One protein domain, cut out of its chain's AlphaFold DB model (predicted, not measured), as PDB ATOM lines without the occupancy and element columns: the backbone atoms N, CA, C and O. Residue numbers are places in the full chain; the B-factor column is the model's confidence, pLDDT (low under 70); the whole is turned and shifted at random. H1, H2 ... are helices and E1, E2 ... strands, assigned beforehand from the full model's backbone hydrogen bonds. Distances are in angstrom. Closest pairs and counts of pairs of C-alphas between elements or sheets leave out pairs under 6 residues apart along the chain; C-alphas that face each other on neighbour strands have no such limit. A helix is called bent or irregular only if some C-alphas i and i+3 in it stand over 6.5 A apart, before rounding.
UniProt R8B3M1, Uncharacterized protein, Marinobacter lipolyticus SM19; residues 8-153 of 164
ATOM      1  N   GLN A   8     190.619 223.927 125.615       91.81
ATOM      2  CA  GLN A   8     190.228 223.080 124.496       91.81
ATOM      3  C   GLN A   8     189.907 221.650 124.945       91.81
ATOM      4  O   GLN A   8     188.911 221.083 124.490       91.81
ATOM      5  N   SER A   9     190.700 221.085 125.860       90.94
ATOM      6  CA  SER A   9     190.434 219.775 126.465       90.94
ATOM      7  C   SER A   9     189.106 219.786 127.218       90.94
ATOM      8  O   SER A   9     188.267 218.919 126.975       90.94
ATOM      9  N   PHE A  10     188.849 220.819 128.024       92.81
ATOM     10  CA  PHE A  10     187.577 221.000 128.725       92.81
ATOM     11  C   PHE A  10     186.378 221.065 127.759       92.81
ATOM     12  O   PHE A  10     185.402 220.323 127.895       92.81
ATOM     13  N   ILE A  11     186.476 221.879 126.702       95.06
ATOM     14  CA  ILE A  11     185.446 221.980 125.653       95.06
ATOM     15  C   ILE A  11     185.209 220.627 124.965       95.06
ATOM     16  O   ILE A  11     184.062 220.237 124.715       95.06
ATOM     17  N   ASN A  12     186.280 219.904 124.639       95.38
ATOM     18  CA  ASN A  12     186.199 218.605 123.977       95.38
ATOM     19  C   ASN A  12     185.597 217.531 124.895       95.38
ATOM     20  O   ASN A  12     184.801 216.707 124.423       95.38
ATOM     21  N   ASN A  13     185.905 217.570 126.194       94.94
ATOM     22  CA  ASN A  13     185.315 216.699 127.207       94.94
ATOM     23  C   ASN A  13     183.803 216.930 127.307       94.94
ATOM     24  O   ASN A  13     183.038 215.968 127.211       94.94
ATOM     25  N   LEU A  14     183.351 218.189 127.362       96.62
ATOM     26  CA  LEU A  14     181.919 218.521 127.381       96.62
ATOM     27  C   LEU A  14     181.191 218.069 126.113       96.62
ATOM     28  O   LEU A  14     180.125 217.455 126.192       96.62
ATOM     29  N   LYS A  15     181.778 218.306 124.934       97.31
ATOM     30  CA  LYS A  15     181.216 217.819 123.663       97.31
ATOM     31  C   LYS A  15     181.113 216.296 123.641       97.31
ATOM     32  O   LYS A  15     180.123 215.750 123.153       97.31
ATOM     33  N   SER A  16     182.125 215.607 124.160       96.81
ATOM     34  CA  SER A  16     182.149 214.146 124.231       96.81
ATOM     35  C   SER A  16     181.095 213.605 125.197       96.81
ATOM     36  O   SER A  16     180.402 212.649 124.850       96.81
ATOM     37  N   ALA A  17     180.924 214.244 126.357       96.94
ATOM     38  CA  ALA A  17     179.890 213.895 127.326       96.94
ATOM     39  C   ALA A  17     178.485 214.119 126.757       96.94
ATOM     40  O   ALA A  17     177.667 213.209 126.802       96.94
ATOM     41  N   ALA A  18     178.232 215.257 126.101       97.25
ATOM     42  CA  ALA A  18     176.953 215.526 125.440       97.25
ATOM     43  C   ALA A  18     176.627 214.493 124.343       97.25
ATOM     44  O   ALA A  18     175.489 214.039 124.224       97.25
ATOM     45  N   LYS A  19     177.629 214.076 123.552       96.88
ATOM     46  CA  LYS A  19     177.473 213.003 122.554       96.88
ATOM     47  C   LYS A  19     177.187 211.647 123.202       96.88
ATOM     48  O   LYS A  19     176.385 210.884 122.670       96.88
ATOM     49  N   ALA A  20     177.866 211.316 124.298       96.31
ATOM     50  CA  ALA A  20     177.626 210.079 125.036       96.31
ATOM     51  C   ALA A  20     176.221 210.069 125.653       96.31
ATOM     52  O   ALA A  20     175.476 209.123 125.423       96.31
ATOM     53  N   GLU A  21     175.818 211.161 126.301       96.56
ATOM     54  CA  GLU A  21     174.486 211.320 126.882       96.56
ATOM     55  C   GLU A  21     173.385 211.164 125.827       96.56
ATOM     56  O   GLU A  21     172.438 210.408 126.025       96.56
ATOM     57  N   LYS A  22     173.538 211.812 124.663       95.62
ATOM     58  CA  LYS A  22     172.598 211.662 123.544       95.62
ATOM     59  C   LYS A  22     172.467 210.210 123.082       95.62
ATOM     60  O   LYS A  22     171.375 209.802 122.721       95.62
ATOM     61  N   ARG A  23     173.566 209.448 123.049       94.50
ATOM     62  CA  ARG A  23     173.542 208.035 122.627       94.50
ATOM     63  C   ARG A  23     172.827 207.136 123.634       94.50
ATOM     64  O   ARG A  23     172.195 206.177 123.215       94.50
ATOM     65  N   CYS A  24     172.926 207.446 124.924       91.56
ATOM     66  CA  CYS A  24     172.262 206.684 125.983       91.56
ATOM     67  C   CYS A  24     170.801 207.110 126.199       91.56
ATOM     68  O   CYS A  24     170.021 206.380 126.803       91.56
ATOM     69  N   SER A  25     170.419 208.297 125.727       86.31
ATOM     70  CA  SER A  25     169.067 208.821 125.877       86.31
ATOM     71  C   SER A  25     168.135 208.276 124.796       86.31
ATOM     72  O   SER A  25     168.420 208.368 123.607       86.31
ATOM     73  N   GLN A  26     166.965 207.787 125.207       77.31
ATOM     74  CA  GLN A  26     165.893 207.382 124.288       77.31
ATOM     75  C   GLN A  26     165.164 208.583 123.652       77.31
ATOM     76  O   GLN A  26     164.347 208.419 122.748       77.31
ATOM     77  N   ALA A  27     165.437 209.807 124.115       78.56
ATOM     78  CA  ALA A  27     164.788 211.007 123.612       78.56
ATOM     79  C   ALA A  27     165.411 211.468 122.284       78.56
ATOM     80  O   ALA A  27     166.620 211.663 122.178       78.56
ATOM     81  N   SER A  28     164.571 211.769 121.290       82.88
ATOM     82  CA  SER A  28     164.993 212.330 119.997       82.88
ATOM     83  C   SER A  28     165.347 213.825 120.095       82.88
ATOM     84  O   SER A  28     164.764 214.676 119.419       82.88
ATOM     85  N   LYS A  29     166.285 214.183 120.978       93.62
ATOM     86  CA  LYS A  29     166.811 215.551 121.093       93.62
ATOM     87  C   LYS A  29     168.079 215.712 120.250       93.62
ATOM     88  O   LYS A  29     168.929 214.823 120.168       93.62
ATOM     89  N   ALA A  30     168.216 216.876 119.620       94.75
ATOM     90  CA  ALA A  30     169.421 217.240 118.881       94.75
ATOM     91  C   ALA A  30     170.631 217.393 119.824       94.75
ATOM     92  O   ALA A  30     170.471 217.693 121.006       94.75
ATOM     93  N   LEU A  31     171.856 217.235 119.308       95.12
ATOM     94  CA  LEU A  31     173.081 217.392 120.110       95.12
ATOM     95  C   LEU A  31     173.194 218.791 120.741       95.12
ATOM     96  O   LEU A  31     173.652 218.909 121.876       95.12
ATOM     97  N   SER A  32     172.742 219.830 120.033       96.25
ATOM     98  CA  SER A  32     172.694 221.208 120.536       96.25
ATOM     99  C   SER A  32     171.933 221.313 121.855       96.25
ATOM    100  O   SER A  32     172.411 221.968 122.772       96.25
ATOM    101  N   TRP A  33     170.829 220.578 122.011       96.50
ATOM    102  CA  TRP A  33     170.040 220.582 123.241       96.50
ATOM    103  C   TRP A  33     170.846 220.102 124.462       96.50
ATOM    104  O   TRP A  33     170.749 220.696 125.536       96.50
ATOM    105  N   TYR A  34     171.673 219.061 124.300       97.00
ATOM    106  CA  TYR A  34     172.540 218.552 125.372       97.00
ATOM    107  C   TYR A  34     173.688 219.519 125.678       97.00
ATOM    108  O   TYR A  34     174.021 219.733 126.842       97.00
ATOM    109  N   LEU A  35     174.263 220.155 124.654       97.38
ATOM    110  CA  LEU A  35     175.283 221.192 124.838       97.38
ATOM    111  C   LEU A  35     174.714 222.421 125.568       97.38
ATOM    112  O   LEU A  35     175.338 222.941 126.492       97.38
ATOM    113  N   ASP A  36     173.496 222.838 125.222       97.75
ATOM    114  CA  ASP A  36     172.783 223.920 125.905       97.75
ATOM    115  C   ASP A  36     172.401 223.538 127.338       97.75
ATOM    116  O   ASP A  36     172.271 224.404 128.201       97.75
ATOM    117  N   LYS A  37     172.223 222.244 127.638       96.00
ATOM    118  CA  LYS A  37     172.025 221.769 129.016       96.00
ATOM    119  C   LYS A  37     173.281 222.006 129.866       96.00
ATOM    120  O   LYS A  37     173.160 222.529 130.970       96.00
ATOM    121  N   ALA A  38     174.471 221.712 129.335       96.19
ATOM    122  CA  ALA A  38     175.730 222.046 130.009       96.19
ATOM    123  C   ALA A  38     175.915 223.559 130.172       96.19
ATOM    124  O   ALA A  38     176.251 224.016 131.263       96.19
ATOM    125  N   ALA A  39     175.617 224.344 129.135       97.44
ATOM    126  CA  ALA A  39     175.679 225.803 129.210       97.44
ATOM    127  C   ALA A  39     174.777 226.374 130.314       97.44
ATOM    128  O   ALA A  39     175.235 227.148 131.155       97.44
ATOM    129  N   ARG A  40     173.523 225.912 130.371       97.88
ATOM    130  CA  ARG A  40     172.558 226.330 131.395       97.88
ATOM    131  C   ARG A  40     172.965 225.922 132.803       97.88
ATOM    132  O   ARG A  40     172.696 226.673 133.733       97.88
ATOM    133  N   SER A  41     173.667 224.798 132.967       96.50
ATOM    134  CA  SER A  41     174.201 224.397 134.276       96.50
ATOM    135  C   SER A  41     175.235 225.377 134.844       96.50
ATOM    136  O   SER A  41     175.434 225.405 136.051       96.50
ATOM    137  N   ALA A  42     175.833 226.215 133.988       95.62
ATOM    138  CA  ALA A  42     176.743 227.295 134.361       95.62
ATOM    139  C   ALA A  42     176.132 228.699 134.213       95.62
ATOM    140  O   ALA A  42     176.864 229.685 134.210       95.62
ATOM    141  N   GLY A  43     174.808 228.808 134.057       96.69
ATOM    142  CA  GLY A  43     174.111 230.095 133.957       96.69
ATOM    143  C   GLY A  43     174.107 230.740 132.566       96.69
ATOM    144  O   GLY A  43     173.681 231.883 132.429       96.69
ATOM    145  N   PHE A  44     174.539 230.034 131.517       97.81
ATOM    146  CA  PHE A  44     174.511 230.553 130.145       97.81
ATOM    147  C   PHE A  44     173.239 230.133 129.406       97.81
ATOM    148  O   PHE A  44     172.772 229.002 129.531       97.81
ATOM    149  N   GLN A  45     172.714 231.020 128.557       96.06
ATOM    150  CA  GLN A  45     171.499 230.752 127.778       96.06
ATOM    151  C   GLN A  45     171.682 229.621 126.750       96.06
ATOM    152  O   GLN A  45     170.755 228.848 126.514       96.06
ATOM    153  N   SER A  46     172.863 229.522 126.132       97.69
ATOM    154  CA  SER A  46     173.186 228.484 125.147       97.69
ATOM    155  C   SER A  46     174.681 228.178 125.091       97.69
ATOM    156  O   SER A  46     175.524 228.947 125.567       97.69
ATOM    157  N   TRP A  47     175.013 227.058 124.453       97.69
ATOM    158  CA  TRP A  47     176.379 226.608 124.211       97.69
ATOM    159  C   TRP A  47     177.220 227.648 123.476       97.69
ATOM    160  O   TRP A  47     178.395 227.804 123.786       97.69
ATOM    161  N   GLY A  48     176.634 228.388 122.530       97.38
ATOM    162  CA  GLY A  48     177.352 229.433 121.802       97.38
ATOM    163  C   GLY A  48     177.912 230.518 122.727       97.38
ATOM    164  O   GLY A  48     179.057 230.933 122.556       97.38
ATOM    165  N   TRP A  49     177.139 230.929 123.737       97.44
ATOM    166  CA  TRP A  49     177.560 231.928 124.725       97.44
ATOM    167  C   TRP A  49     178.614 231.375 125.681       97.44
ATOM    168  O   TRP A  49     179.649 232.014 125.868       97.44
ATOM    169  N   LEU A  50     178.395 230.165 126.212       97.88
ATOM    170  CA  LEU A  50     179.389 229.486 127.045       97.88
ATOM    171  C   LEU A  50     180.712 229.324 126.283       97.88
ATOM    172  O   LEU A  50     181.763 229.701 126.783       97.88
ATOM    173  N   HIS A  51     180.666 228.808 125.053       97.12
ATOM    174  CA  HIS A  51     181.855 228.562 124.245       97.12
ATOM    175  C   HIS A  51     182.642 229.846 123.988       97.12
ATOM    176  O   HIS A  51     183.853 229.847 124.171       97.12
ATOM    177  N   ARG A  52     181.973 230.949 123.614       96.56
ATOM    178  CA  ARG A  52     182.634 232.256 123.455       96.56
ATOM    179  C   ARG A  52     183.265 232.722 124.761       96.56
ATOM    180  O   ARG A  52     184.421 233.133 124.745       96.56
ATOM    181  N   LYS A  53     182.546 232.614 125.885       96.56
ATOM    182  CA  LYS A  53     183.081 233.005 127.193       96.56
ATOM    183  C   LYS A  53     184.310 232.177 127.560       96.56
ATOM    184  O   LYS A  53     185.293 232.758 127.991       96.56
ATOM    185  N   LEU A  54     184.310 230.867 127.312       95.31
ATOM    186  CA  LEU A  54     185.459 229.997 127.586       95.31
ATOM    187  C   LEU A  54     186.723 230.404 126.818       95.31
ATOM    188  O   LEU A  54     187.812 230.211 127.347       95.31
ATOM    189  N   GLN A  55     186.602 230.985 125.618       93.81
ATOM    190  CA  GLN A  55     187.763 231.446 124.841       93.81
ATOM    191  C   GLN A  55     188.443 232.681 125.448       93.81
ATOM    192  O   GLN A  55     189.649 232.841 125.301       93.81
ATOM    193  N   VAL A  56     187.680 233.545 126.125       94.62
ATOM    194  CA  VAL A  56     188.161 234.853 126.611       94.62
ATOM    195  C   VAL A  56     188.196 234.970 128.135       94.62
ATOM    196  O   VAL A  56     188.701 235.956 128.658       94.62
ATOM    197  N   ALA A  57     187.636 233.997 128.856       93.81
ATOM    198  CA  ALA A  57     187.590 233.992 130.310       93.81
ATOM    199  C   ALA A  57     189.002 234.032 130.898       93.81
ATOM    200  O   ALA A  57     189.887 233.284 130.465       93.81
ATOM    201  N   SER A  58     189.191 234.853 131.931       93.50
ATOM    202  CA  SER A  58     190.376 234.768 132.789       93.50
ATOM    203  C   SER A  58     190.479 233.376 133.427       93.50
ATOM    204  O   SER A  58     189.511 232.616 133.443       93.50
ATOM    205  N   SER A  59     191.642 233.014 133.974       90.00
ATOM    206  CA  SER A  59     191.786 231.707 134.635       90.00
ATOM    207  C   SER A  59     190.813 231.528 135.801       90.00
ATOM    208  O   SER A  59     190.223 230.468 135.924       90.00
ATOM    209  N   ILE A  60     190.584 232.574 136.601       91.50
ATOM    210  CA  ILE A  60     189.660 232.516 137.744       91.50
ATOM    211  C   ILE A  60     188.222 232.284 137.264       91.50
ATOM    212  O   ILE A  60     187.503 231.450 137.810       91.50
ATOM    213  N   GLU A  61     187.798 232.995 136.217       93.75
ATOM    214  CA  GLU A  61     186.473 232.794 135.626       93.75
ATOM    215  C   GLU A  61     186.331 231.401 135.007       93.75
ATOM    216  O   GLU A  61     185.277 230.781 135.129       93.75
ATOM    217  N   PHE A  62     187.380 230.904 134.348       93.94
ATOM    218  CA  PHE A  62     187.398 229.556 133.795       93.94
ATOM    219  C   PHE A  62     187.243 228.502 134.897       93.94
ATOM    220  O   PHE A  62     186.351 227.662 134.787       93.94
ATOM    221  N   ASP A  63     188.026 228.597 135.974       91.62
ATOM    222  CA  ASP A  63     187.953 227.690 137.125       91.62
ATOM    223  C   ASP A  63     186.555 227.727 137.762       91.62
ATOM    224  O   ASP A  63     185.985 226.692 138.109       91.62
ATOM    225  N   HIS A  64     185.942 228.913 137.852       93.69
ATOM    226  CA  HIS A  64     184.579 229.056 138.359       93.69
ATOM    227  C   HIS A  64     183.537 228.374 137.459       93.69
ATOM    228  O   HIS A  64     182.645 227.675 137.953       93.69
ATOM    229  N   ILE A  65     183.643 228.547 136.136       95.56
ATOM    230  CA  ILE A  65     182.762 227.883 135.165       95.56
ATOM    231  C   ILE A  65     182.952 226.365 135.236       95.56
ATOM    232  O   ILE A  65     181.967 225.626 135.291       95.56
ATOM    233  N   HIS A  66     184.203 225.900 135.273       94.56
ATOM    234  CA  HIS A  66     184.552 224.487 135.385       94.56
ATOM    235  C   HIS A  66     183.965 223.865 136.649       94.56
ATOM    236  O   HIS A  66     183.229 222.880 136.554       94.56
ATOM    237  N   ALA A  67     184.178 224.500 137.804       94.12
ATOM    238  CA  ALA A  67     183.631 224.056 139.078       94.12
ATOM    239  C   ALA A  67     182.096 224.007 139.063       94.12
ATOM    240  O   ALA A  67     181.489 223.047 139.536       94.12
ATOM    241  N   THR A  68     181.450 225.020 138.484       95.75
ATOM    242  CA  THR A  68     179.985 225.092 138.419       95.75
ATOM    243  C   THR A  68     179.396 223.985 137.544       95.75
ATOM    244  O   THR A  68     178.417 223.343 137.935       95.75
ATOM    245  N   ILE A  69     180.007 223.712 136.386       96.50
ATOM    246  CA  ILE A  69     179.604 222.590 135.531       96.50
ATOM    247  C   ILE A  69     179.864 221.264 136.244       96.50
ATOM    248  O   ILE A  69     178.989 220.396 136.240       96.50
ATOM    249  N   GLY A  70     181.021 221.122 136.896       95.00
ATOM    250  CA  GLY A  70     181.399 219.911 137.615       95.00
ATOM    251  C   GLY A  70     180.407 219.535 138.710       95.00
ATOM    252  O   GLY A  70     179.930 218.398 138.736       95.00
ATOM    253  N   ARG A  71     179.970 220.504 139.523       95.38
ATOM    254  CA  ARG A  71     179.003 220.251 140.609       95.38
ATOM    255  C   ARG A  71     177.652 219.779 140.089       95.38
ATOM    256  O   ARG A  71     176.935 219.048 140.767       95.38
ATOM    257  N   ASN A  72     177.302 220.192 138.874       96.44
ATOM    258  CA  ASN A  72     176.028 219.871 138.245       96.44
ATOM    259  C   ASN A  72     176.117 218.705 137.252       96.44
ATOM    260  O   ASN A  72     175.086 218.299 136.712       96.44
ATOM    261  N   ILE A  73     177.304 218.131 137.012       95.94
ATOM    262  CA  ILE A  73     177.521 217.207 135.893       95.94
ATOM    263  C   ILE A  73     176.640 215.958 135.977       95.94
ATOM    264  O   ILE A  73     176.085 215.548 134.964       95.94
ATOM    265  N   GLY A  74     176.416 215.418 137.180       94.56
ATOM    266  CA  GLY A  74     175.540 214.260 137.394       94.56
ATOM    267  C   GLY A  74     174.074 214.522 137.029       94.56
ATOM    268  O   GLY A  74     173.381 213.629 136.558       94.56
ATOM    269  N   ARG A  75     173.597 215.764 137.176       94.94
ATOM    270  CA  ARG A  75     172.237 216.167 136.767       94.94
ATOM    271  C   ARG A  75     172.183 216.530 135.282       94.94
ATOM    272  O   ARG A  75     171.191 216.276 134.588       94.94
ATOM    273  N   THR A  76     173.252 217.143 134.784       95.25
ATOM    274  CA  THR A  76     173.387 217.567 133.390       95.25
ATOM    275  C   THR A  76     173.498 216.359 132.462       95.25
ATOM    276  O   THR A  76     172.713 216.251 131.518       95.25
ATOM    277  N   PHE A  77     174.391 215.421 132.759       95.75
ATOM    278  CA  PHE A  77     174.682 214.238 131.953       95.75
ATOM    279  C   PHE A  77     174.689 212.968 132.819       95.75
ATOM    280  O   PHE A  77     175.756 212.410 133.063       95.75
ATOM    281  N   PRO A  78     173.529 212.501 133.313       95.06
ATOM    282  CA  PRO A  78     173.468 211.373 134.246       95.06
ATOM    283  C   PRO A  78     174.120 210.093 133.710       95.06
ATOM    284  O   PRO A  78     174.716 209.349 134.483       95.06
ATOM    285  N   ASN A  79     174.076 209.857 132.396       95.12
ATOM    286  CA  ASN A  79     174.640 208.657 131.778       95.12
ATOM    287  C   ASN A  79     176.113 208.821 131.374       95.12
ATOM    288  O   ASN A  79     176.802 207.830 131.140       95.12
ATOM    289  N   ALA A  80     176.608 210.058 131.252       95.81
ATOM    290  CA  ALA A  80     177.987 210.338 130.844       95.81
ATOM    291  C   ALA A  80     178.862 210.962 131.946       95.81
ATOM    292  O   ALA A  80     180.062 211.134 131.729       95.81
ATOM    293  N   ALA A  81     178.295 211.286 133.113       95.75
ATOM    294  CA  ALA A  81     178.968 212.007 134.189       95.75
ATOM    295  C   ALA A  81     180.216 211.283 134.704       95.75
ATOM    296  O   ALA A  81     181.276 211.896 134.745       95.75
ATOM    297  N   ALA A  82     180.121 209.988 135.023       95.19
ATOM    298  CA  ALA A  82     181.258 209.219 135.542       95.19
ATOM    299  C   ALA A  82     182.450 209.253 134.575       95.19
ATOM    300  O   ALA A  82     183.544 209.669 134.939       95.19
ATOM    301  N   LYS A  83     182.207 208.948 133.295       95.00
ATOM    302  CA  LYS A  83     183.247 208.956 132.259       95.00
ATOM    303  C   LYS A  83     183.788 210.354 131.951       95.00
ATOM    304  O   LYS A  83     184.929 210.493 131.519       95.00
ATOM    305  N   TYR A  84     182.962 211.388 132.105       95.31
ATOM    306  CA  TYR A  84     183.413 212.771 131.997       95.31
ATOM    307  C   TYR A  84     184.385 213.111 133.133       95.31
ATOM    308  O   TYR A  84     185.483 213.575 132.847       95.31
ATOM    309  N   VAL A  85     183.999 212.835 134.386       95.50
ATOM    310  CA  VAL A  85     184.824 213.103 135.573       95.50
ATOM    311  C   VAL A  85     186.129 212.320 135.501       95.50
ATOM    312  O   VAL A  85     187.186 212.909 135.672       95.50
ATOM    313  N   GLU A  86     186.074 211.036 135.141       94.75
ATOM    314  CA  GLU A  86     187.258 210.198 134.933       94.75
ATOM    315  C   GLU A  86     188.246 210.845 133.952       94.75
ATOM    316  O   GLU A  86     189.413 211.039 134.281       94.75
ATOM    317  N   LYS A  87     187.786 211.250 132.761       92.75
ATOM    318  CA  LYS A  87     188.651 211.894 131.759       92.75
ATOM    319  C   LYS A  87     189.247 213.210 132.236       92.75
ATOM    320  O   LYS A  87     190.380 213.525 131.884       92.75
ATOM    321  N   ASP A  88     188.457 213.994 132.952       92.56
ATOM    322  CA  ASP A  88     188.852 215.316 133.417       92.56
ATOM    323  C   ASP A  88     189.903 215.222 134.529       92.56
ATOM    324  O   ASP A  88     190.961 215.841 134.439       92.56
ATOM    325  N   VAL A  89     189.649 214.361 135.518       93.19
ATOM    326  CA  VAL A  89     190.557 214.084 136.633       93.19
ATOM    327  C   VAL A  89     191.850 213.454 136.122       93.19
ATOM    328  O   VAL A  89     192.921 213.970 136.423       93.19
ATOM    329  N   ILE A  90     191.780 212.410 135.286       90.81
ATOM    330  CA  ILE A  90     192.983 211.781 134.711       90.81
ATOM    331  C   ILE A  90     193.783 212.791 133.886       90.81
ATOM    332  O   ILE A  90     195.006 212.812 133.972       90.81
ATOM    333  N   GLY A  91     193.113 213.634 133.094       88.19
ATOM    334  CA  GLY A  91     193.785 214.660 132.297       88.19
ATOM    335  C   GLY A  91     194.538 215.686 133.146       88.19
ATOM    336  O   GLY A  91     195.615 216.110 132.748       88.19
ATOM    337  N   CYS A  92     193.988 216.055 134.305       88.75
ATOM    338  CA  CYS A  92     194.619 216.972 135.256       88.75
ATOM    339  C   CYS A  92     195.753 216.314 136.054       88.75
ATOM    340  O   CYS A  92     196.765 216.945 136.326       88.75
ATOM    341  N   ILE A  93     195.592 215.046 136.438       89.62
ATOM    342  CA  ILE A  93     196.645 214.309 137.140       89.62
ATOM    343  C   ILE A  93     197.847 214.101 136.222       89.62
ATOM    344  O   ILE A  93     198.964 214.399 136.613       89.62
ATOM    345  N   LYS A  94     197.624 213.700 134.968       86.50
ATOM    346  CA  LYS A  94     198.699 213.516 133.981       86.50
ATOM    347  C   LYS A  94     199.455 214.794 133.604       86.50
ATOM    348  O   LYS A  94     200.428 214.697 132.870       86.50
ATOM    349  N   SER A  95     198.979 215.973 134.002       82.31
ATOM    350  CA  SER A  95     199.695 217.236 133.784       82.31
ATOM    351  C   SER A  95     200.506 217.699 134.995       82.31
ATOM    352  O   SER A  95     201.148 218.737 134.900       82.31
ATOM    353  N   GLN A  96     200.436 216.981 136.121       82.00
ATOM    354  CA  GLN A  96     201.110 217.321 137.384       82.00
ATOM    355  C   GLN A  96     201.886 216.146 137.991       82.00
ATOM    356  O   GLN A  96     202.681 216.339 138.903       82.00
ATOM    357  N   PHE A  97     201.607 214.928 137.533       85.94
ATOM    358  CA  PHE A  97     202.174 213.697 138.052       85.94
ATOM    359  C   PHE A  97     202.508 212.773 136.892       85.94
ATOM    360  O   PHE A  97     201.746 212.664 135.920       85.94
ATOM    361  N   GLU A  98     203.591 212.031 137.054       84.69
ATOM    362  CA  GLU A  98     204.014 210.997 136.121       84.69
ATOM    363  C   GLU A  98     203.778 209.614 136.727       84.69
ATOM    364  O   GLU A  98     203.711 209.436 137.949       84.69
ATOM    365  N   ARG A  99     203.625 208.589 135.886       84.19
ATOM    366  CA  ARG A  99     203.630 207.218 136.406       84.19
ATOM    367  C   ARG A  99     205.064 206.868 136.770       84.19
ATOM    368  O   ARG A  99     205.964 207.063 135.959       84.19
ATOM    369  N   CYS A 100     205.281 206.287 137.948       81.56
ATOM    370  CA  CYS A 100     206.638 205.984 138.406       81.56
ATOM    371  C   CYS A 100     207.396 205.064 137.425       81.56
ATOM    372  O   CYS A 100     208.606 205.182 137.288       81.56
ATOM    373  N   GLU A 101     206.686 204.198 136.694       80.75
ATOM    374  CA  GLU A 101     207.265 203.324 135.662       80.75
ATOM    375  C   GLU A 101     207.861 204.068 134.454       80.75
ATOM    376  O   GLU A 101     208.697 203.506 133.750       80.75
ATOM    377  N   GLU A 102     207.424 205.301 134.185       75.25
ATOM    378  CA  GLU A 102     207.822 206.061 132.993       75.25
ATOM    379  C   GLU A 102     209.143 206.817 133.192       75.25
ATOM    380  O   GLU A 102     209.837 207.076 132.211       75.25
ATOM    381  N   PHE A 103     209.515 207.121 134.440       75.38
ATOM    382  CA  PHE A 103     210.666 207.979 134.745       75.38
ATOM    383  C   PHE A 103     211.589 207.440 135.851       75.38
ATOM    384  O   PHE A 103     212.760 207.807 135.933       75.38
ATOM    385  N   SER A 104     211.105 206.536 136.705       72.62
ATOM    386  CA  SER A 104     211.864 206.062 137.858       72.62
ATOM    387  C   SER A 104     212.535 204.714 137.592       72.62
ATOM    388  O   SER A 104     211.926 203.785 137.065       72.62
ATOM    389  N   ALA A 105     213.785 204.561 138.038       75.25
ATOM    390  CA  ALA A 105     214.468 203.272 137.976       75.25
ATOM    391  C   ALA A 105     213.825 202.272 138.961       75.25
ATOM    392  O   ALA A 105     213.517 202.653 140.095       75.25
ATOM    393  N   PRO A 106     213.638 200.998 138.578       78.00
ATOM    394  CA  PRO A 106     213.172 199.975 139.501       78.00
ATOM    395  C   PRO A 106     214.248 199.688 140.556       78.00
ATOM    396  O   PRO A 106     215.403 199.418 140.219       78.00
ATOM    397  N   VAL A 107     213.879 199.724 141.838       80.25
ATOM    398  CA  VAL A 107     214.805 199.495 142.959       80.25
ATOM    399  C   VAL A 107     214.232 198.432 143.886       80.25
ATOM    400  O   VAL A 107     213.176 198.598 144.493       80.25
ATOM    401  N   SER A 108     214.961 197.324 144.018       70.94
ATOM    402  CA  SER A 108     214.615 196.262 144.964       70.94
ATOM    403  C   SER A 108     214.808 196.776 146.393       70.94
ATOM    404  O   SER A 108     215.937 196.966 146.830       70.94
ATOM    405  N   GLY A 109     213.705 197.028 147.105       68.94
ATOM    406  CA  GLY A 109     213.713 197.485 148.501       68.94
ATOM    407  C   GLY A 109     212.917 198.761 148.781       68.94
ATOM    408  O   GLY A 109     212.726 199.094 149.949       68.94
ATOM    409  N   SER A 110     212.419 199.464 147.758       74.81
ATOM    410  CA  SER A 110     211.496 200.585 147.971       74.81
ATOM    411  C   SER A 110     210.048 200.105 148.135       74.81
ATOM    412  O   SER A 110     209.672 199.028 147.669       74.81
ATOM    413  N   GLN A 111     209.212 200.901 148.811       71.75
ATOM    414  CA  GLN A 111     207.817 200.532 149.109       71.75
ATOM    415  C   GLN A 111     206.942 200.374 147.856       71.75
ATOM    416  O   GLN A 111     205.991 199.598 147.870       71.75
ATOM    417  N   ASN A 112     207.257 201.101 146.785       68.56
ATOM    418  CA  ASN A 112     206.530 201.083 145.515       68.56
ATOM    419  C   ASN A 112     207.300 200.370 144.385       68.56
ATOM    420  O   ASN A 112     206.785 200.297 143.273       68.56
ATOM    421  N   GLY A 113     208.510 199.861 144.649       75.81
ATOM    422  CA  GLY A 113     209.375 199.211 143.657       75.81
ATOM    423  C   GLY A 113     210.173 200.164 142.757       75.81
ATOM    424  O   GLY A 113     210.908 199.688 141.894       75.81
ATOM    425  N   TYR A 114     210.069 201.480 142.962       80.62
ATOM    426  CA  TYR A 114     210.735 202.518 142.174       80.62
ATOM    427  C   TYR A 114     211.648 203.404 143.035       80.62
ATOM    428  O   TYR A 114     211.510 203.449 144.257       80.62
ATOM    429  N   SER A 115     212.616 204.075 142.406       74.50
ATOM    430  CA  SER A 115     213.568 204.975 143.075       74.50
ATOM    431  C   SER A 115     212.930 206.250 143.642       74.50
ATOM    432  O   SER A 115     213.419 206.759 144.647       74.50
ATOM    433  N   HIS A 116     211.844 206.745 143.042       78.88
ATOM    434  CA  HIS A 116     211.081 207.894 143.537       78.88
ATOM    435  C   HIS A 116     209.927 207.447 144.443       78.88
ATOM    436  O   HIS A 116     209.300 206.413 144.177       78.88
ATOM    437  N   PRO A 117     209.611 208.206 145.506       78.00
ATOM    438  CA  PRO A 117     208.477 207.907 146.369       78.00
ATOM    439  C   PRO A 117     207.154 208.105 145.619       78.00
ATOM    440  O   PRO A 117     206.960 209.082 144.905       78.00
ATOM    441  N   SER A 118     206.211 207.180 145.805       82.94
ATOM    442  CA  SER A 118     204.873 207.313 145.225       82.94
ATOM    443  C   SER A 118     204.016 208.309 146.001       82.94
ATOM    444  O   SER A 118     203.992 208.271 147.235       82.94
ATOM    445  N   VAL A 119     203.199 209.079 145.289       86.94
ATOM    446  CA  VAL A 119     202.162 209.927 145.880       86.94
ATOM    447  C   VAL A 119     200.875 209.154 146.150       86.94
ATOM    448  O   VAL A 119     200.508 208.199 145.456       86.94
ATOM    449  N   SER A 120     200.126 209.593 147.163       90.06
ATOM    450  CA  SER A 120     198.793 209.057 147.429       90.06
ATOM    451  C   SER A 120     197.779 209.697 146.483       90.06
ATOM    452  O   SER A 120     197.143 210.691 146.828       90.06
ATOM    453  N   ILE A 121     197.587 209.103 145.300       90.50
ATOM    454  CA  ILE A 121     196.735 209.704 144.262       90.50
ATOM    455  C   ILE A 121     195.291 209.952 144.720       90.50
ATOM    456  O   ILE A 121     194.642 210.901 144.294       90.50
ATOM    457  N   GLU A 122     194.788 209.140 145.651       93.56
ATOM    458  CA  GLU A 122     193.487 209.376 146.274       93.56
ATOM    459  C   GLU A 122     193.442 210.698 147.052       93.56
ATOM    460  O   GLU A 122     192.467 211.442 146.926       93.56
ATOM    461  N   LYS A 123     194.475 210.994 147.854       92.56
ATOM    462  CA  LYS A 123     194.554 212.248 148.611       92.56
ATOM    463  C   LYS A 123     194.664 213.437 147.664       92.56
ATOM    464  O   LYS A 123     193.922 214.400 147.849       92.56
ATOM    465  N   GLU A 124     195.489 213.327 146.625       91.94
ATOM    466  CA  GLU A 124     195.659 214.386 145.625       91.94
ATOM    467  C   GLU A 124     194.356 214.678 144.879       91.94
ATOM    468  O   GLU A 124     193.887 215.817 144.840       91.94
ATOM    469  N   VAL A 125     193.677 213.644 144.377       92.81
ATOM    470  CA  VAL A 125     192.390 213.812 143.688       92.81
ATOM    471  C   VAL A 125     191.331 214.407 144.620       92.81
ATOM    472  O   VAL A 125     190.599 215.312 144.215       92.81
ATOM    473  N   LYS A 126     191.240 213.944 145.874       93.50
ATOM    474  CA  LYS A 126     190.283 214.492 146.850       93.50
ATOM    475  C   LYS A 126     190.590 215.950 147.198       93.50
ATOM    476  O   LYS A 126     189.657 216.751 147.271       93.50
ATOM    477  N   SER A 127     191.865 216.303 147.359       91.31
ATOM    478  CA  SER A 127     192.313 217.682 147.577       91.31
ATOM    479  C   SER A 127     191.898 218.579 146.405       91.31
ATOM    480  O   SER A 127     191.262 219.616 146.602       91.31
ATOM    481  N   LEU A 128     192.159 218.126 145.174       90.19
ATOM    482  CA  LEU A 128     191.899 218.876 143.945       90.19
ATOM    483  C   LEU A 128     190.414 219.033 143.606       90.19
ATOM    484  O   LEU A 128     190.000 220.101 143.150       90.19
ATOM    485  N   PHE A 129     189.605 217.995 143.823       93.44
ATOM    486  CA  PHE A 129     188.294 217.906 143.179       93.44
ATOM    487  C   PHE A 129     187.085 217.749 144.108       93.44
ATOM    488  O   PHE A 129     185.956 217.837 143.619       93.44
ATOM    489  N   SER A 130     187.259 217.575 145.423       91.94
ATOM    490  CA  SER A 130     186.130 217.390 146.362       91.94
ATOM    491  C   SER A 130     185.112 218.544 146.361       91.94
ATOM    492  O   SER A 130     183.918 218.320 146.539       91.94
ATOM    493  N   GLY A 131     185.548 219.780 146.092       89.75
ATOM    494  CA  GLY A 131     184.667 220.952 145.950       89.75
ATOM    495  C   GLY A 131     184.033 221.135 144.560       89.75
ATOM    496  O   GLY A 131     183.319 222.121 144.321       89.75
ATOM    497  N   ILE A 132     184.326 220.227 143.629       93.62
ATOM    498  CA  ILE A 132     184.015 220.350 142.200       93.62
ATOM    499  C   ILE A 132     183.109 219.222 141.752       93.62
ATOM    500  O   ILE A 132     182.087 219.483 141.128       93.62
ATOM    501  N   TYR A 133     183.457 217.984 142.078       95.00
ATOM    502  CA  TYR A 133     182.711 216.810 141.655       95.00
ATOM    503  C   TYR A 133     182.076 216.107 142.858       95.00
ATOM    504  O   TYR A 133     182.689 216.044 143.922       95.00
ATOM    505  N   PRO A 134     180.861 215.548 142.706       93.00
ATOM    506  CA  PRO A 134     180.287 214.643 143.694       93.00
ATOM    507  C   PRO A 134     181.238 213.486 144.022       93.00
ATOM    508  O   PRO A 134     181.795 212.875 143.109       93.00
ATOM    509  N   GLU A 135     181.356 213.137 145.303       93.06
ATOM    510  CA  GLU A 135     182.292 212.108 145.781       93.06
ATOM    511  C   GLU A 135     182.105 210.760 145.074       93.06
ATOM    512  O   GLU A 135     183.076 210.153 144.640       93.06
ATOM    513  N   ILE A 136     180.854 210.354 144.829       92.56
ATOM    514  CA  ILE A 136     180.540 209.110 144.109       92.56
ATOM    515  C   ILE A 136     181.143 209.056 142.695       92.56
ATOM    516  O   ILE A 136     181.515 207.987 142.217       92.56
ATOM    517  N   LEU A 137     181.259 210.203 142.013       93.50
ATOM    518  CA  LEU A 137     181.875 210.276 140.686       93.50
ATOM    519  C   LEU A 137     183.404 210.313 140.780       93.50
ATOM    520  O   LEU A 137     184.078 209.834 139.870       93.50
ATOM    521  N   LEU A 138     183.948 210.854 141.875       94.81
ATOM    522  CA  LEU A 138     185.386 210.879 142.132       94.81
ATOM    523  C   LEU A 138     185.940 209.501 142.460       94.81
ATOM    524  O   LEU A 138     187.006 209.171 141.951       94.81
ATOM    525  N   SER A 139     185.221 208.684 143.235       93.94
ATOM    526  CA  SER A 139     185.649 207.317 143.559       93.94
ATOM    527  C   SER A 139     185.979 206.517 142.298       93.94
ATOM    528  O   SER A 139     187.068 205.968 142.190       93.94
ATOM    529  N   SER A 140     185.112 206.579 141.280       91.19
ATOM    530  CA  SER A 140     185.351 205.899 139.999       91.19
ATOM    531  C   SER A 140     186.612 206.390 139.274       91.19
ATOM    532  O   SER A 140     187.274 205.598 138.609       91.19
ATOM    533  N   ALA A 141     186.942 207.681 139.366       93.81
ATOM    534  CA  ALA A 141     188.155 208.230 138.763       93.81
ATOM    535  C   ALA A 141     189.415 207.842 139.555       93.81
ATOM    536  O   ALA A 141     190.449 207.548 138.959       93.81
ATOM    537  N   ILE A 142     189.317 207.815 140.888       94.94
ATOM    538  CA  ILE A 142     190.393 207.408 141.800       94.94
ATOM    539  C   ILE A 142     190.751 205.940 141.578       94.94
ATOM    540  O   ILE A 142     191.930 205.629 141.427       94.94
ATOM    541  N   ASP A 143     189.755 205.056 141.516       93.88
ATOM    542  CA  ASP A 143     189.976 203.627 141.275       93.88
ATOM    543  C   ASP A 143     190.688 203.419 139.936       93.88
ATOM    544  O   ASP A 143     191.702 202.727 139.860       93.88
ATOM    545  N   ARG A 144     190.250 204.140 138.894       93.06
ATOM    546  CA  ARG A 144     190.899 204.074 137.585       93.06
ATOM    547  C   ARG A 144     192.347 204.563 137.603       93.06
ATOM    548  O   ARG A 144     193.175 204.007 136.889       93.06
ATOM    549  N   LEU A 145     192.659 205.604 138.372       92.56
ATOM    550  CA  LEU A 145     194.029 206.098 138.524       92.56
ATOM    551  C   LEU A 145     194.912 205.110 139.292       92.56
ATOM    552  O   LEU A 145     196.059 204.919 138.899       92.56
ATOM    553  N   LYS A 146     194.383 204.456 140.332       91.50
ATOM    554  CA  LYS A 146     195.097 203.403 141.072       91.50
ATOM    555  C   LYS A 146     195.439 202.213 140.171       91.50
ATOM    556  O   LYS A 146     196.555 201.708 140.242       91.50
ATOM    557  N   ASP A 147     194.527 201.827 139.275       91.25
ATOM    558  CA  ASP A 147     194.759 200.755 138.295       91.25
ATOM    559  C   ASP A 147     195.864 201.080 137.276       91.25
ATOM    560  O   ASP A 147     196.461 200.173 136.700       91.25
ATOM    561  N   LEU A 148     196.121 202.365 137.008       88.44
ATOM    562  CA  LEU A 148     197.144 202.796 136.046       88.44
ATOM    563  C   LEU A 148     198.572 202.721 136.598       88.44
ATOM    564  O   LEU A 148     199.513 202.925 135.832       88.44
ATOM    565  N   GLY A 149     198.727 202.409 137.883       75.62
ATOM    566  CA  GLY A 149     200.016 202.206 138.526       75.62
ATOM    567  C   GLY A 149     200.316 203.244 139.602       75.62
ATOM    568  O   GLY A 149     199.536 204.171 139.834       75.62
ATOM    569  N   PRO A 150     201.444 203.079 140.307       86.44
ATOM    570  CA  PRO A 150     201.902 204.081 141.250       86.44
ATOM    571  C   PRO A 150     202.271 205.371 140.507       86.44
ATOM    572  O   PRO A 150     202.928 205.346 139.464       86.44
ATOM    573  N   TRP A 151     201.838 206.497 141.066       88.62
ATOM    574  CA  TRP A 151     202.116 207.840 140.563       88.62
ATOM    575  C   TRP A 151     203.228 208.466 141.394       88.62
ATOM    576  O   TRP A 151     203.287 208.237 142.603       88.62
ATOM    577  N   CYS A 152     204.083 209.243 140.748       85.75
ATOM    578  CA  CYS A 152     205.184 209.987 141.341       85.75
ATOM    579  C   CYS A 152     204.982 211.485 141.036       85.75
ATOM    580  O   CYS A 152     204.260 211.831 140.095       85.75
ATOM    581  N   GLU A 153     205.551 212.368 141.860       80.00
ATOM    582  CA  GLU A 153     205.591 213.803 141.538       80.00
ATOM    583  C   GLU A 153     206.393 214.008 140.247       80.00
ATOM    584  O   GLU A 153     207.325 213.253 139.961       80.00
TER     585      GLU A 153
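Overview. This is residues 8 to 153 of the 164 residues of an uncharacterized protein of Marinobacter lipolyticus SM19 (UniProt R8B3M1). This is an elongated helical body with H5 in its middle: H1 to H4 are grouped at one end, with H1 and H4 on H5, and the hairpin of H7 and H8 packs on H5 further along. Toward the other end lie a small two-strand ribbon of E1 and E2 and the short H6, and the loop of residues 104 to 120 reaches out to the far tip. The printed part has 146 residues with eight named helices and two named strands, in the order H1 H2 H3 H4 H5 E1 H6 H7 H8 E2; the sheet, E1 - E2, is antiparallel, and the class is mostly helix. The whole is only just compact, close to loose, with a radius of gyration of the C-alphas of 17.5 A, and spans 57 by 36 by 22 A.

Along the chain. The sheet is made of E1, residues 97 to 99, and E2, residues 151 to 153, which ends at C-alpha 153 (205.591, 213.803, 141.538). H5, residues 81 to 93, is 18.1 A long, and H8, residues 135 to 147, is 18.4 A. H7 is residues 121 to 129 and H6 residues 100 to 103. H1, residues 8 to 24, starts at C-alpha 8 (190.228, 223.080, 124.496) and is 24.4 A long. H2 is residues 31 to 41, H3 residues 47 to 56. H4, residues 59 to 76, is 23.2 A long and irregular, with C-alphas 71 and 74 7.6 A apart and a kink of 34 degrees near residue 70.

Arrangement. E1 and E2 are antiparallel, with N 98 and O 152 at 3.1 A and N 152 and O 98 at 2.8 A, within hydrogen-bond range. H6 has its closest C-alpha to E2 at Cys 100, 5.2 A from that of Cys 152, and touches no helix. H5 is the hub. It touches H8 at a steep tilt of 53 degrees, the closest C-alphas being Glu 86 and Ala 141, 4.4 A. H5 and H7 only just touch, with 3 pairs of C-alphas within 8 A, the closest Val 89 and Val 125 at 7.3 A. H7 and H8 form a helical hairpin, closest at Glu 122 and Ile 142, 5.8 A. H1 touches H5 with residues 10 to 17 alone, at a shallow tilt of 21 degrees, opposite ways, with the C-alphas of Ala 17 and Tyr 84 closest at 6.0 A. H4 and H5 are a helical hairpin, closest at Gly 74 and Ala 81, 5.2 A. H2 touches H1, closest at Ala 18 and Tyr 34, 5.4 A; H3, at Asp 36 and Trp 47, 4.8 A; and H4, at Ser 41 and Ile 69, 5.8 A. H3 and H5 are apart. Every O i to N i+4 pair is within hydrogen-bond range in H1, H2, H5 and H7; H3 has 5 of 6, H4 12 of 14 and H8 7 of 9, and H6 is too short for such a pair.

Size, cuts and confidence. The C-alphas farthest apart are those of Ser 28 and Gly 109, 58.4 A. The printed part has no cut. The link from H6 to H7, residues 104 to 120, is long. The mean pLDDT of the printed part is 90.8, and residues 109 and 112 are under 70.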